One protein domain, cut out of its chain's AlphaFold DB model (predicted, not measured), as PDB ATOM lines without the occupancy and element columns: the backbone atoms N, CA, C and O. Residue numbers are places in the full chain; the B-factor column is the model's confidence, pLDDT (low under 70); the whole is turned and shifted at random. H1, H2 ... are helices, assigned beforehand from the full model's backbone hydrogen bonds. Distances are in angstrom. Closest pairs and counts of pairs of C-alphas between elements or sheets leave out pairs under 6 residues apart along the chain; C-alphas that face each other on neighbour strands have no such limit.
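Overview. This is residues 35 to 140 of the 399 residues of the protein "SWIRM domain containing protein" of Trichomonas vaginalis (UniProt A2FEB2). H3 runs through the middle of a rounded helical body, with H1 on one side, H5 crossing it on the other and H4 packed on H5. The 106 printed residues hold five named helices, H1 to H5, and no named strand: all helix, though only 51 residues are in named elements. It is compact, radius of gyration of the C-alphas 13.2 A, spanning 34 by 30 by 25 A.

Along the chain. H1, residues 35 to 47, begins at C-alpha 35 (-40.745, -3.996, -22.663) and is 19.0 A long. H2 is residues 76 to 79, H3 83 to 96 (20.3 A), H4 104 to 110. H5, 115 to 127 (17.9 A), ends at C-alpha 127 (-56.316, 17.233, -16.531).

Arrangement. The hub H5 touches H3 at a steep tilt of 52 degrees, the same way; the closest C-alphas, Arg 87 and Val 121, are 6.8 A apart. H5 touches H4 at 53 degrees, steep, opposite ways (C-alphas Phe 104 and Trp 122, 6.9 A). Residues 117 to 121 of H5 alone only just touch H2, with 3 pairs of C-alphas within 8 A (closest Phe 77 and Phe 117, 6.7 A). Residues 42 to 46 of H1 alone touch H3 (C-alphas Ile 42 and Phe 89, 6.4 A). Every O i to N i+4 pair is within hydrogen-bond range in H1, H3 and H5, 2 of 3 in H4; H2 is too short for one.

Size, cuts and confidence. The printed part has no cut. The H1 to H2 link is long, 28 residues. Residues 35 to 51 are under pLDDT 70.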
ATOM      1  N   THR A  35     -40.614  -4.431 -24.058       48.25
ATOM      2  CA  THR A  35     -40.745  -3.996 -22.663       48.25
ATOM      3  C   THR A  35     -39.367  -3.741 -22.043       48.25
ATOM      4  O   THR A  35     -39.211  -2.833 -21.228       48.25
ATOM      5  N   TYR A  36     -38.338  -4.483 -22.468       50.47
ATOM      6  CA  TYR A  36     -36.975  -4.360 -21.944       50.47
ATOM      7  C   TYR A  36     -36.279  -3.061 -22.394       50.47
ATOM      8  O   TYR A  36     -35.717  -2.344 -21.559       50.47
ATOM      9  N   GLU A  37     -36.389  -2.684 -23.675       55.97
ATOM     10  CA  GLU A  37     -35.880  -1.388 -24.167       55.97
ATOM     11  C   GLU A  37     -36.582  -0.191 -23.493       55.97
ATOM     12  O   GLU A  37     -35.965   0.841 -23.201       55.97
ATOM     13  N   PHE A  38     -37.868  -0.344 -23.175       52.97
ATOM     14  CA  PHE A  38     -38.662   0.684 -22.507       52.97
ATOM     15  C   PHE A  38     -38.247   0.885 -21.038       52.97
ATOM     16  O   PHE A  38     -38.059   2.020 -20.589       52.97
ATOM     17  N   VAL A  39     -38.009  -0.205 -20.300       52.84
ATOM     18  CA  VAL A  39     -37.527  -0.171 -18.904       52.84
ATOM     19  C   VAL A  39     -36.110   0.415 -18.800       52.84
ATOM     20  O   VAL A  39     -35.819   1.160 -17.860       52.84
ATOM     21  N   SER A  40     -35.243   0.139 -19.780       56.38
ATOM     22  CA  SER A  40     -33.918   0.768 -19.922       56.38
ATOM     23  C   SER A  40     -34.022   2.295 -20.052       56.38
ATOM     24  O   SER A  40     -33.349   3.040 -19.335       56.38
ATOM     25  N   THR A  41     -34.949   2.766 -20.888       59.31
ATOM     26  CA  THR A  41     -35.157   4.199 -21.134       59.31
ATOM     27  C   THR A  41     -35.695   4.924 -19.898       59.31
ATOM     28  O   THR A  41     -35.226   6.013 -19.577       59.31
ATOM     29  N   ILE A  42     -36.608   4.307 -19.136       59.00
ATOM     30  CA  ILE A  42     -37.094   4.867 -17.860       59.00
ATOM     31  C   ILE A  42     -35.965   4.975 -16.826       59.00
ATOM     32  O   ILE A  42     -35.857   5.992 -16.141       59.00
ATOM     33  N   LYS A  43     -35.092   3.964 -16.719       61.31
ATOM     34  CA  LYS A  43     -33.933   4.023 -15.811       61.31
ATOM     35  C   LYS A  43     -32.965   5.144 -16.188       61.31
ATOM     36  O   LYS A  43     -32.491   5.837 -15.293       61.31
ATOM     37  N   ALA A  44     -32.705   5.344 -17.480       59.78
ATOM     38  CA  ALA A  44     -31.858   6.433 -17.966       59.78
ATOM     39  C   ALA A  44     -32.496   7.814 -17.724       59.78
ATOM     40  O   ALA A  44     -31.823   8.741 -17.280       59.78
ATOM     41  N   ILE A  45     -33.808   7.941 -17.937       62.62
ATOM     42  CA  ILE A  45     -34.571   9.169 -17.676       62.62
ATOM     43  C   ILE A  45     -34.545   9.533 -16.184       62.62
ATOM     44  O   ILE A  45     -34.316  10.689 -15.846       62.62
ATOM     45  N   ASN A  46     -34.676   8.553 -15.286       63.09
ATOM     46  CA  ASN A  46     -34.626   8.782 -13.838       63.09
ATOM     47  C   ASN A  46     -33.237   9.211 -13.323       63.09
ATOM     48  O   ASN A  46     -33.132   9.738 -12.216       63.09
ATOM     49  N   GLN A  47     -32.167   8.990 -14.094       65.94
ATOM     50  CA  GLN A  47     -30.828   9.495 -13.763       65.94
ATOM     51  C   GLN A  47     -30.671  10.981 -14.107       65.94
ATOM     52  O   GLN A  47     -29.880  11.682 -13.474       65.94
ATOM     53  N   VAL A  48     -31.439  11.480 -15.080       65.31
ATOM     54  CA  VAL A  48     -31.442  12.890 -15.466       65.31
ATOM     55  C   VAL A  48     -32.354  13.648 -14.507       65.31
ATOM     56  O   VAL A  48     -33.558  13.769 -14.719       65.31
ATOM     57  N   LYS A  49     -31.777  14.162 -13.416       63.34
ATOM     58  CA  LYS A  49     -32.507  15.056 -12.515       63.34
ATOM     59  C   LYS A  49     -32.849  16.358 -13.250       63.34
ATOM     60  O   LYS A  49     -31.946  16.962 -13.834       63.34
ATOM     61  N   PRO A  50     -34.114  16.810 -13.223       66.12
ATOM     62  CA  PRO A  50     -34.457  18.114 -13.759       66.12
ATOM     63  C   PRO A  50     -33.723  19.214 -12.970       66.12
ATOM     64  O   PRO A  50     -33.498  19.058 -11.766       66.12
ATOM     65  N   PRO A  51     -33.332  20.315 -13.631       66.31
ATOM     66  CA  PRO A  51     -32.586  21.402 -12.995       66.31
ATOM     67  C   PRO A  51     -33.411  22.158 -11.942       66.31
ATOM     68  O   PRO A  51     -32.840  22.735 -11.023       66.31
ATOM     69  N   GLU A  52     -34.742  22.122 -12.048       74.69
ATOM     70  CA  GLU A  52     -35.674  22.760 -11.118       74.69
ATOM     71  C   GLU A  52     -36.756  21.762 -10.670       74.69
ATOM     72  O   GLU A  52     -37.209  20.942 -11.481       74.69
ATOM     73  N   PRO A  53     -37.194  21.810  -9.397       79.62
ATOM     74  CA  PRO A  53     -38.287  20.976  -8.918       79.62
ATOM     75  C   PRO A  53     -39.593  21.366  -9.619       79.62
ATOM     76  O   PRO A  53     -39.995  22.528  -9.619       79.62
ATOM     77  N   VAL A  54     -40.269  20.385 -10.217       84.50
ATOM     78  CA  VAL A  54     -41.536  20.613 -10.922       84.50
ATOM     79  C   VAL A  54     -42.666  20.765  -9.899       84.50
ATOM     80  O   VAL A  54     -42.900  19.827  -9.134       84.50
ATOM     81  N   PRO A  55     -43.386  21.902  -9.864       89.12
ATOM     82  CA  PRO A  55     -44.507  22.069  -8.949       89.12
ATOM     83  C   PRO A  55     -45.670  21.167  -9.380       89.12
ATOM     84  O   PRO A  55     -46.082  21.186 -10.540       89.12
ATOM     85  N   ILE A  56     -46.206  20.387  -8.439       89.75
ATOM     86  CA  ILE A  56     -47.361  19.505  -8.651       89.75
ATOM     87  C   ILE A  56     -48.572  20.115  -7.927       89.75
ATOM     88  O   ILE A  56     -48.468  20.429  -6.737       89.75
ATOM     89  N   PRO A  57     -49.725  20.300  -8.598       93.81
ATOM     90  CA  PRO A  57     -50.918  20.844  -7.957       93.81
ATOM     91  C   PRO A  57     -51.527  19.847  -6.951       93.81
ATOM     92  O   PRO A  57     -51.343  18.639  -7.109       93.81
ATOM     93  N   PRO A  58     -52.336  20.297  -5.967       92.00
ATOM     94  CA  PRO A  58     -52.933  19.421  -4.948       92.00
ATOM     95  C   PRO A  58     -53.701  18.225  -5.524       92.00
ATOM     96  O   PRO A  58     -53.597  17.106  -5.033       92.00
ATOM     97  N   ARG A  59     -54.403  18.436  -6.643       92.19
ATOM     98  CA  ARG A  59     -55.130  17.387  -7.373       92.19
ATOM     99  C   ARG A  59     -54.243  16.276  -7.952       92.19
ATOM    100  O   ARG A  59     -54.785  15.258  -8.344       92.19
ATOM    101  N   GLY A  60     -52.926  16.470  -8.045       91.38
ATOM    102  CA  GLY A  60     -51.958  15.484  -8.541       91.38
ATOM    103  C   GLY A  60     -51.212  14.728  -7.435       91.38
ATOM    104  O   GLY A  60     -50.362  13.900  -7.741       91.38
ATOM    105  N   GLN A  61     -51.507  14.983  -6.154       93.12
ATOM    106  CA  GLN A  61     -50.783  14.373  -5.026       93.12
ATOM    107  C   GLN A  61     -51.019  12.865  -4.866       93.12
ATOM    108  O   GLN A  61     -50.247  12.198  -4.188       93.12
ATOM    109  N   PHE A  62     -52.058  12.315  -5.497       93.44
ATOM    110  CA  PHE A  62     -52.328  10.875  -5.479       93.44
ATOM    111  C   PHE A  62     -51.289  10.054  -6.262       93.44
ATOM    112  O   PHE A  62     -51.286   8.828  -6.172       93.44
ATOM    113  N   PHE A  63     -50.461  10.707  -7.084       94.19
ATOM    114  CA  PHE A  63     -49.577  10.038  -8.025       94.19
ATOM    115  C   PHE A  63     -48.300   9.520  -7.362       94.19
ATOM    116  O   PHE A  63     -47.548  10.273  -6.746       94.19
ATOM    117  N   ASP A  64     -48.008   8.247  -7.609       93.38
ATOM    118  CA  ASP A  64     -46.746   7.602  -7.267       93.38
ATOM    119  C   ASP A  64     -46.230   6.795  -8.469       93.38
ATOM    120  O   ASP A  64     -46.997   6.181  -9.213       93.38
ATOM    121  N   PHE A  65     -44.913   6.773  -8.678       89.56
ATOM    122  CA  PHE A  65     -44.282   5.995  -9.747       89.56
ATOM    123  C   PHE A  65     -44.295   4.489  -9.459       89.56
ATOM    124  O   PHE A  65     -44.367   3.684 -10.399       89.56
ATOM    125  N   ALA A  66     -44.203   4.095  -8.185       91.94
ATOM    126  CA  ALA A  66     -44.098   2.692  -7.799       91.94
ATOM    127  C   ALA A  66     -45.459   1.989  -7.806       91.94
ATOM    128  O   ALA A  66     -45.545   0.832  -8.231       91.94
ATOM    129  N   THR A  67     -46.515   2.685  -7.394       93.75
ATOM    130  CA  THR A  67     -47.857   2.120  -7.231       93.75
ATOM    131  C   THR A  67     -48.896   2.795  -8.135       93.75
ATOM    132  O   THR A  67     -48.710   3.902  -8.635       93.75
ATOM    133  N   ILE A  68     -49.981   2.075  -8.429       94.38
ATOM    134  CA  ILE A  68     -51.169   2.649  -9.074       94.38
ATOM    135  C   ILE A  68     -52.154   2.956  -7.952       94.38
ATOM    136  O   ILE A  68     -52.561   2.033  -7.238       94.38
ATOM    137  N   SER A  69     -52.513   4.228  -7.798       94.75
ATOM    138  CA  SER A  69     -53.432   4.664  -6.746       94.75
ATOM    139  C   SER A  69     -54.838   4.088  -6.947       94.75
ATOM    140  O   SER A  69     -55.254   3.781  -8.066       94.75
ATOM    141  N   ASP A  70     -55.610   3.966  -5.866       95.19
ATOM    142  CA  ASP A  70     -57.004   3.509  -5.960       95.19
ATOM    143  C   ASP A  70     -57.887   4.489  -6.740       95.19
ATOM    144  O   ASP A  70     -58.865   4.084  -7.364       95.19
ATOM    145  N   TYR A  71     -57.494   5.764  -6.773       94.88
ATOM    146  CA  TYR A  71     -58.122   6.780  -7.607       94.88
ATOM    147  C   TYR A  71     -57.943   6.481  -9.103       94.88
ATOM    148  O   TYR A  71     -58.908   6.507  -9.864       94.88
ATOM    149  N   GLU A  72     -56.736   6.109  -9.537       94.88
ATOM    150  CA  GLU A  72     -56.478   5.743 -10.936       94.88
ATOM    151  C   GLU A  72     -57.239   4.484 -11.365       94.88
ATOM    152  O   GLU A  72     -57.695   4.397 -12.506       94.88
ATOM    153  N   LYS A  73     -57.433   3.525 -10.452       95.06
ATOM    154  CA  LYS A  73     -58.162   2.274 -10.730       95.06
ATOM    155  C   LYS A  73     -59.642   2.482 -11.063       95.06
ATOM    156  O   LYS A  73     -60.255   1.579 -11.624       95.06
ATOM    157  N   GLN A  74     -60.211   3.649 -10.758       94.81
ATOM    158  CA  GLN A  74     -61.592   3.985 -11.126       94.81
ATOM    159  C   GLN A  74     -61.773   4.113 -12.645       94.81
ATOM    160  O   GLN A  74     -62.890   4.008 -13.151       94.81
ATOM    161  N   PHE A  75     -60.683   4.324 -13.389       93.69
ATOM    162  CA  PHE A  75     -60.729   4.512 -14.830       93.69
ATOM    163  C   PHE A  75     -60.503   3.195 -15.590       93.69
ATOM    164  O   PHE A  75     -59.595   2.429 -15.261       93.69
ATOM    165  N   PRO A  76     -61.241   2.947 -16.690       91.62
ATOM    166  CA  PRO A  76     -61.178   1.679 -17.421       91.62
ATOM    167  C   PRO A  76     -59.802   1.405 -18.049       91.62
ATOM    168  O   PRO A  76     -59.435   0.252 -18.263       91.62
ATOM    169  N   PHE A  77     -59.011   2.447 -18.328       91.69
ATOM    170  CA  PHE A  77     -57.658   2.286 -18.864       91.69
ATOM    171  C   PHE A  77     -56.659   1.742 -17.828       91.69
ATOM    172  O   PHE A  77     -55.661   1.142 -18.221       91.69
ATOM    173  N   ALA A  78     -56.911   1.897 -16.523       90.75
ATOM    174  CA  ALA A  78     -55.980   1.466 -15.479       90.75
ATOM    175  C   ALA A  78     -55.924  -0.061 -15.305       90.75
ATOM    176  O   ALA A  78     -54.952  -0.580 -14.763       90.75
ATOM    177  N   ALA A  79     -56.924  -0.791 -15.814       90.94
ATOM    178  CA  ALA A  79     -56.932  -2.254 -15.838       90.94
ATOM    179  C   ALA A  79     -55.915  -2.852 -16.830       90.94
ATOM    180  O   ALA A  79     -55.616  -4.044 -16.773       90.94
ATOM    181  N   ASN A  80     -55.386  -2.050 -17.761       90.69
ATOM    182  CA  ASN A  80     -54.416  -2.525 -18.740       90.69
ATOM    183  C   ASN A  80     -53.027  -2.686 -18.087       90.69
ATOM    184  O   ASN A  80     -52.527  -1.719 -17.507       90.69
ATOM    185  N   PRO A  81     -52.344  -3.838 -18.235       89.31
ATOM    186  CA  PRO A  81     -51.028  -4.059 -17.628       89.31
ATOM    187  C   PRO A  81     -49.957  -3.059 -18.096       89.31
ATOM    188  O   PRO A  81     -49.019  -2.775 -17.359       89.31
ATOM    189  N   ILE A  82     -50.115  -2.475 -19.289       91.62
ATOM    190  CA  ILE A  82     -49.168  -1.524 -19.893       91.62
ATOM    191  C   ILE A  82     -49.382  -0.085 -19.361       91.62
ATOM    192  O   ILE A  82     -48.574   0.811 -19.613       91.62
ATOM    193  N   TYR A  83     -50.455   0.172 -18.599       94.56
ATOM    194  CA  TYR A  83     -50.800   1.511 -18.100       94.56
ATOM    195  C   TYR A  83     -49.697   2.142 -17.253       94.56
ATOM    196  O   TYR A  83     -49.310   3.282 -17.515       94.56
ATOM    197  N   LYS A  84     -49.165   1.398 -16.278       93.31
ATOM    198  CA  LYS A  84     -48.124   1.883 -15.362       93.31
ATOM    199  C   LYS A  84     -46.906   2.402 -16.121       93.31
ATOM    200  O   LYS A  84     -46.413   3.491 -15.841       93.31
ATOM    201  N   ASP A  85     -46.476   1.634 -17.112       91.56
ATOM    202  CA  ASP A  85     -45.308   1.907 -17.938       91.56
ATOM    203  C   ASP A  85     -45.518   3.165 -18.791       91.56
ATOM    204  O   ASP A  85     -44.710   4.097 -18.754       91.56
ATOM    205  N   VAL A  86     -46.654   3.247 -19.487       94.38
ATOM    206  CA  VAL A  86     -47.030   4.400 -20.322       94.38
ATOM    207  C   VAL A  86     -47.151   5.677 -19.494       94.38
ATOM    208  O   VAL A  86     -46.600   6.715 -19.868       94.38
ATOM    209  N   ARG A  87     -47.839   5.597 -18.355       94.69
ATOM    210  CA  ARG A  87     -48.049   6.703 -17.418       94.69
ATOM    211  C   ARG A  87     -46.717   7.220 -16.868       94.69
ATOM    212  O   ARG A  87     -46.452   8.419 -16.938       94.69
ATOM    213  N   ASN A  88     -45.867   6.317 -16.377       93.88
ATOM    214  CA  ASN A  88     -44.564   6.665 -15.807       93.88
ATOM    215  C   ASN A  88     -43.658   7.330 -16.843       93.88
ATOM    216  O   ASN A  88     -43.042   8.351 -16.552       93.88
ATOM    217  N   PHE A  89     -43.629   6.807 -18.067       92.69
ATOM    218  CA  PHE A  89     -42.877   7.408 -19.162       92.69
ATOM    219  C   PHE A  89     -43.372   8.815 -19.517       92.69
ATOM    220  O   PHE A  89     -42.561   9.729 -19.684       92.69
ATOM    221  N   MET A  90     -44.693   9.016 -19.596       94.62
ATOM    222  CA  MET A  90     -45.264  10.330 -19.902       94.62
ATOM    223  C   MET A  90     -44.884  11.380 -18.856       94.62
ATOM    224  O   MET A  90     -44.439  12.474 -19.222       94.62
ATOM    225  N   VAL A  91     -45.020  11.030 -17.573       93.31
ATOM    226  CA  VAL A  91     -44.679  11.920 -16.456       93.31
ATOM    227  C   VAL A  91     -43.174  12.186 -16.422       93.31
ATOM    228  O   VAL A  91     -42.774  13.346 -16.357       93.31
ATOM    229  N   ALA A  92     -42.334  11.163 -16.564       90.44
ATOM    230  CA  ALA A  92     -40.884  11.326 -16.486       90.44
ATOM    231  C   ALA A  92     -40.326  12.226 -17.610       90.44
ATOM    232  O   ALA A  92     -39.525  13.124 -17.354       90.44
ATOM    233  N   ILE A  93     -40.826  12.085 -18.845       90.75
ATOM    234  CA  ILE A  93     -40.478  13.009 -19.941       90.75
ATOM    235  C   ILE A  93     -40.955  14.431 -19.645       90.75
ATOM    236  O   ILE A  93     -40.226  15.390 -19.897       90.75
ATOM    237  N   SER A  94     -42.170  14.588 -19.115       90.94
ATOM    238  CA  SER A  94     -42.698  15.919 -18.797       90.94
ATOM    239  C   SER A  94     -41.896  16.621 -17.699       90.94
ATOM    240  O   SER A  94     -41.786  17.844 -17.719       90.94
ATOM    241  N   GLN A  95     -41.290  15.858 -16.783       88.00
ATOM    242  CA  GLN A  95     -40.424  16.397 -15.740       88.00
ATOM    243  C   GLN A  95     -39.093  16.896 -16.309       88.00
ATOM    244  O   GLN A  95     -38.633  17.962 -15.904       88.00
ATOM    245  N   ILE A  96     -38.511  16.193 -17.290       87.69
ATOM    246  CA  ILE A  96     -37.311  16.658 -18.009       87.69
ATOM    247  C   ILE A  96     -37.598  17.964 -18.765       87.69
ATOM    248  O   ILE A  96     -36.782  18.885 -18.755       87.69
ATOM    249  N   PHE A  97     -38.759  18.057 -19.417       87.81
ATOM    250  CA  PHE A  97     -39.150  19.208 -20.236       87.81
ATOM    251  C   PHE A  97     -40.183  20.105 -19.542       87.81
ATOM    252  O   PHE A  97     -41.094  20.610 -20.192       87.81
ATOM    253  N   SER A  98     -40.040  20.339 -18.235       87.56
ATOM    254  CA  SER A  98     -41.026  21.075 -17.424       87.56
ATOM    255  C   SER A  98     -41.337  22.489 -17.938       87.56
ATOM    256  O   SER A  98     -42.455  22.981 -17.798       87.56
ATOM    257  N   ASN A  99     -40.365  23.127 -18.591       88.50
ATOM    258  CA  ASN A  99     -40.464  24.480 -19.133       88.50
ATOM    259  C   ASN A  99     -41.164  24.573 -20.502       88.50
ATOM    260  O   ASN A  99     -41.462  25.685 -20.953       88.50
ATOM    261  N   ARG A 100     -41.421  23.446 -21.178       90.25
ATOM    262  CA  ARG A 100     -41.998  23.398 -22.529       90.25
ATOM    263  C   ARG A 100     -43.246  22.529 -22.554       90.25
ATOM    264  O   ARG A 100     -43.343  21.521 -21.866       90.25
ATOM    265  N   TYR A 101     -44.202  22.903 -23.393       93.94
ATOM    266  CA  TYR A 101     -45.349  22.053 -23.665       93.94
ATOM    267  C   TYR A 101     -44.913  20.782 -24.404       93.94
ATOM    268  O   TYR A 101     -44.341  20.848 -25.495       93.94
ATOM    269  N   VAL A 102     -45.212  19.621 -23.822       93.94
ATOM    270  CA  VAL A 102     -44.973  18.319 -24.444       93.94
ATOM    271  C   VAL A 102     -46.256  17.862 -25.149       93.94
ATOM    272  O   VAL A 102     -47.241  17.531 -24.476       93.94
ATOM    273  N   PRO A 103     -46.288  17.839 -26.496       94.62
ATOM    274  CA  PRO A 103     -47.492  17.490 -27.236       94.62
ATOM    275  C   PRO A 103     -47.743  15.980 -27.227       94.62
ATOM    276  O   PRO A 103     -46.812  15.172 -27.245       94.62
ATOM    277  N   PHE A 104     -49.017  15.587 -27.323       95.62
ATOM    278  CA  PHE A 104     -49.424  14.184 -27.463       95.62
ATOM    279  C   PHE A 104     -48.693  13.452 -28.606       95.62
ATOM    280  O   PHE A 104     -48.338  12.279 -28.488       95.62
ATOM    281  N   THR A 105     -48.417  14.155 -29.708       94.50
ATOM    282  CA  THR A 105     -47.708  13.606 -30.870       94.50
ATOM    283  C   THR A 105     -46.297  13.118 -30.539       94.50
ATOM    284  O   THR A 105     -45.842  12.165 -31.172       94.50
ATOM    285  N   LEU A 106     -45.621  13.706 -29.541       92.81
ATOM    286  CA  LEU A 106     -44.310  13.237 -29.085       92.81
ATOM    287  C   LEU A 106     -44.430  11.875 -28.397       92.81
ATOM    288  O   LEU A 106     -43.685  10.951 -28.721       92.81
ATOM    289  N   TYR A 107     -45.404  11.724 -27.499       93.75
ATOM    290  CA  TYR A 107     -45.649  10.456 -26.814       93.75
ATOM    291  C   TYR A 107     -46.075   9.361 -27.792       93.75
ATOM    292  O   TYR A 107     -45.525   8.262 -27.760       93.75
ATOM    293  N   ARG A 108     -46.974   9.677 -28.733       93.19
ATOM    294  CA  ARG A 108     -47.443   8.729 -29.757       93.19
ATOM    295  C   ARG A 108     -46.306   8.140 -30.604       93.19
ATOM    296  O   ARG A 108     -46.416   7.002 -31.042       93.19
ATOM    297  N   ARG A 109     -45.231   8.895 -30.855       91.12
ATOM    298  CA  ARG A 109     -44.073   8.419 -31.637       91.12
ATOM    299  C   ARG A 109     -43.172   7.453 -30.866       91.12
ATOM    300  O   ARG A 109     -42.480   6.665 -31.496       91.12
ATOM    301  N   ASN A 110     -43.175   7.521 -29.535       88.88
ATOM    302  CA  ASN A 110     -42.260   6.760 -28.680       88.88
ATOM    303  C   ASN A 110     -42.940   5.600 -27.933       88.88
ATOM    304  O   ASN A 110     -42.261   4.705 -27.441       88.88
ATOM    305  N   ILE A 111     -44.274   5.591 -27.854       91.75
ATOM    306  CA  ILE A 111     -45.048   4.578 -27.130       91.75
ATOM    307  C   ILE A 111     -45.732   3.634 -28.121       91.75
ATOM    308  O   ILE A 111     -46.562   4.054 -28.929       91.75
ATOM    309  N   LYS A 112     -45.441   2.333 -28.021       91.56
ATOM    310  CA  LYS A 112     -46.082   1.278 -28.825       91.56
ATOM    311  C   LYS A 112     -47.392   0.807 -28.176       91.56
ATOM    312  O   LYS A 112     -47.453  -0.285 -27.623       91.56
ATOM    313  N   ALA A 113     -48.438   1.633 -28.222       90.56
ATOM    314  CA  ALA A 113     -49.763   1.283 -27.698       90.56
ATOM    315  C   ALA A 113     -50.905   1.912 -28.531       90.56
ATOM    316  O   ALA A 113     -50.658   2.853 -29.291       90.56
ATOM    317  N   PRO A 114     -52.160   1.421 -28.414       93.38
ATOM    318  CA  PRO A 114     -53.294   1.963 -29.161       93.38
ATOM    319  C   PRO A 114     -53.499   3.467 -28.932       93.38
ATOM    320  O   PRO A 114     -53.343   3.975 -27.818       93.38
ATOM    321  N   ILE A 115     -53.902   4.188 -29.983       93.88
ATOM    322  CA  ILE A 115     -54.046   5.652 -29.938       93.88
ATOM    323  C   ILE A 115     -55.103   6.107 -28.926       93.88
ATOM    324  O   ILE A 115     -54.841   7.013 -28.145       93.88
ATOM    325  N   ASN A 116     -56.258   5.440 -28.883       94.06
ATOM    326  CA  ASN A 116     -57.344   5.798 -27.967       94.06
ATOM    327  C   ASN A 116     -56.917   5.627 -26.502       94.06
ATOM    328  O   ASN A 116     -57.236   6.460 -25.661       94.06
ATOM    329  N   PHE A 117     -56.141   4.577 -26.215       94.62
ATOM    330  CA  PHE A 117     -55.602   4.304 -24.887       94.62
ATOM    331  C   PHE A 117     -54.567   5.355 -24.471       94.62
ATOM    332  O   PHE A 117     -54.716   6.000 -23.437       94.62
ATOM    333  N   THR A 118     -53.544   5.576 -25.299       94.94
ATOM    334  CA  THR A 118     -52.484   6.556 -25.003       94.94
ATOM    335  C   THR A 118     -53.027   7.978 -24.901       94.94
ATOM    336  O   THR A 118     -52.587   8.735 -24.040       94.94
ATOM    337  N   TYR A 119     -54.010   8.338 -25.728       96.62
ATOM    338  CA  TYR A 119     -54.668   9.639 -25.657       96.62
ATOM    339  C   TYR A 119     -55.481   9.808 -24.368       96.62
ATOM    340  O   TYR A 119     -55.392  10.859 -23.737       96.62
ATOM    341  N   ALA A 120     -56.217   8.776 -23.934       96.62
ATOM    342  CA  ALA A 120     -56.960   8.810 -22.674       96.62
ATOM    343  C   ALA A 120     -56.031   9.000 -21.464       96.62
ATOM    344  O   ALA A 120     -56.313   9.837 -20.608       96.62
ATOM    345  N   VAL A 121     -54.893   8.296 -21.432       96.75
ATOM    346  CA  VAL A 121     -53.875   8.456 -20.377       96.75
ATOM    347  C   VAL A 121     -53.249   9.852 -20.419       96.75
ATOM    348  O   VAL A 121     -53.141  10.507 -19.385       96.75
ATOM    349  N   TRP A 122     -52.880  10.342 -21.605       97.00
ATOM    350  CA  TRP A 122     -52.311  11.682 -21.768       97.00
ATOM    351  C   TRP A 122     -53.278  12.779 -21.304       97.00
ATOM    352  O   TRP A 122     -52.882  13.691 -20.573       97.00
ATOM    353  N   LYS A 123     -54.555  12.672 -21.686       97.06
ATOM    354  CA  LYS A 123     -55.605  13.600 -21.264       97.06
ATOM    355  C   LYS A 123     -55.795  13.551 -19.748       97.06
ATOM    356  O   LYS A 123     -55.721  14.589 -19.106       97.06
ATOM    357  N   PHE A 124     -55.912  12.352 -19.174       96.75
ATOM    358  CA  PHE A 124     -56.009  12.156 -17.726       96.75
ATOM    359  C   PHE A 124     -54.848  12.822 -16.971       96.75
ATOM    360  O   PHE A 124     -55.079  13.584 -16.035       96.75
ATOM    361  N   LEU A 125     -53.602  12.600 -17.395       96.44
ATOM    362  CA  LEU A 125     -52.431  13.205 -16.754       96.44
ATOM    363  C   LEU A 125     -52.391  14.735 -16.907       96.44
ATOM    364  O   LEU A 125     -51.950  15.431 -15.990       96.44
ATOM    365  N   THR A 126     -52.858  15.260 -18.044       95.12
ATOM    366  CA  THR A 126     -52.944  16.709 -18.299       95.12
ATOM    367  C   THR A 126     -54.005  17.355 -17.410       95.12
ATOM    368  O   THR A 126     -53.733  18.365 -16.758       95.12
ATOM    369  N   ASP A 127     -55.183  16.739 -17.317       95.00
ATOM    370  CA  ASP A 127     -56.316  17.233 -16.531       95.00
ATOM    371  C   ASP A 127     -55.978  17.291 -15.033       95.00
ATOM    372  O   ASP A 127     -56.371  18.231 -14.342       95.00
ATOM    373  N   HIS A 128     -55.169  16.350 -14.538       95.12
ATOM    374  CA  HIS A 128     -54.688  16.344 -13.150       95.12
ATOM    375  C   HIS A 128     -53.424  17.196 -12.941       95.12
ATOM    376  O   HIS A 128     -52.977  17.375 -11.810       95.12
ATOM    377  N   GLY A 129     -52.864  17.792 -13.997       93.75
ATOM    378  CA  GLY A 129     -51.670  18.634 -13.916       93.75
ATOM    379  C   GLY A 129     -50.391  17.878 -13.551       93.75
ATOM    380  O   GLY A 129     -49.461  18.486 -13.029       93.75
ATOM    381  N   LEU A 130     -50.336  16.571 -13.821       94.19
ATOM    382  CA  LEU A 130     -49.114  15.767 -13.695       94.19
ATOM    383  C   LEU A 130     -48.157  16.010 -14.866       94.19
ATOM    384  O   LEU A 130     -46.949  15.858 -14.719       94.19
ATOM    385  N   ILE A 131     -48.701  16.417 -16.017       95.06
ATOM    386  CA  ILE A 131     -47.943  16.867 -17.185       95.06
ATOM    387  C   ILE A 131     -48.403  18.268 -17.603       95.06
ATOM    388  O   ILE A 131     -49.557  18.640 -17.392       95.06
ATOM    389  N   ASN A 132     -47.507  19.052 -18.212       93.75
ATOM    390  CA  ASN A 132     -47.798  20.376 -18.788       93.75
ATOM    391  C   ASN A 132     -48.385  21.432 -17.818       93.75
ATOM    392  O   ASN A 132     -48.923  22.446 -18.269       93.75
ATOM    393  N   TYR A 133     -48.266  21.245 -16.498       93.19
ATOM    394  CA  TYR A 133     -48.749  22.219 -15.511       93.19
ATOM    395  C   TYR A 133     -47.877  23.481 -15.470       93.19
ATOM    396  O   TYR A 133     -48.382  24.581 -15.674       93.19
ATOM    397  N   ALA A 134     -46.563  23.310 -15.295       87.62
ATOM    398  CA  ALA A 134     -45.585  24.396 -15.169       87.62
ATOM    399  C   ALA A 134     -45.026  24.916 -16.513       87.62
ATOM    400  O   ALA A 134     -44.019  25.623 -16.537       87.62
ATOM    401  N   CYS A 135     -45.637  24.556 -17.648       89.31
ATOM    402  CA  CYS A 135     -45.101  24.940 -18.951       89.31
ATOM    403  C   CYS A 135     -45.372  26.415 -19.274       89.31
ATOM    404  O   CYS A 135     -46.415  26.973 -18.921       89.31
ATOM    405  N   LYS A 136     -44.440  27.049 -19.997       88.38
ATOM    406  CA  LYS A 136     -44.607  28.444 -20.414       88.38
ATOM    407  C   LYS A 136     -45.789  28.573 -21.389       88.38
ATOM    408  O   LYS A 136     -45.868  27.784 -22.340       88.38
ATOM    409  N   PRO A 137     -46.677  29.572 -21.215       87.44
ATOM    410  CA  PRO A 137     -47.893  29.706 -22.019       87.44
ATOM    411  C   PRO A 137     -47.595  29.896 -23.511       87.44
ATOM    412  O   PRO A 137     -48.321  29.372 -24.346       87.44
ATOM    413  N   ASN A 138     -46.476  30.542 -23.850       87.75
ATOM    414  CA  ASN A 138     -46.024  30.749 -25.228       87.75
ATOM    415  C   ASN A 138     -45.626  29.460 -25.972       87.75
ATOM    416  O   ASN A 138     -45.489  29.481 -27.188       87.75
ATOM    417  N   THR A 139     -45.414  28.346 -25.264       88.38
ATOM    418  CA  THR A 139     -45.097  27.052 -25.891       88.38
ATOM    419  C   THR A 139     -46.336  26.211 -26.175       88.38
ATOM    420  O   THR A 139     -46.239  25.195 -26.865       88.38
ATOM    421  N   ARG A 140     -47.499  26.602 -25.638       89.00
ATOM    422  CA  ARG A 140     -48.750  25.884 -25.867       89.00
ATOM    423  C   ARG A 140     -49.260  26.194 -27.277       89.00
ATOM    424  O   ARG A 140     -49.216  27.351 -27.689       89.00
TER     425      ARG A 140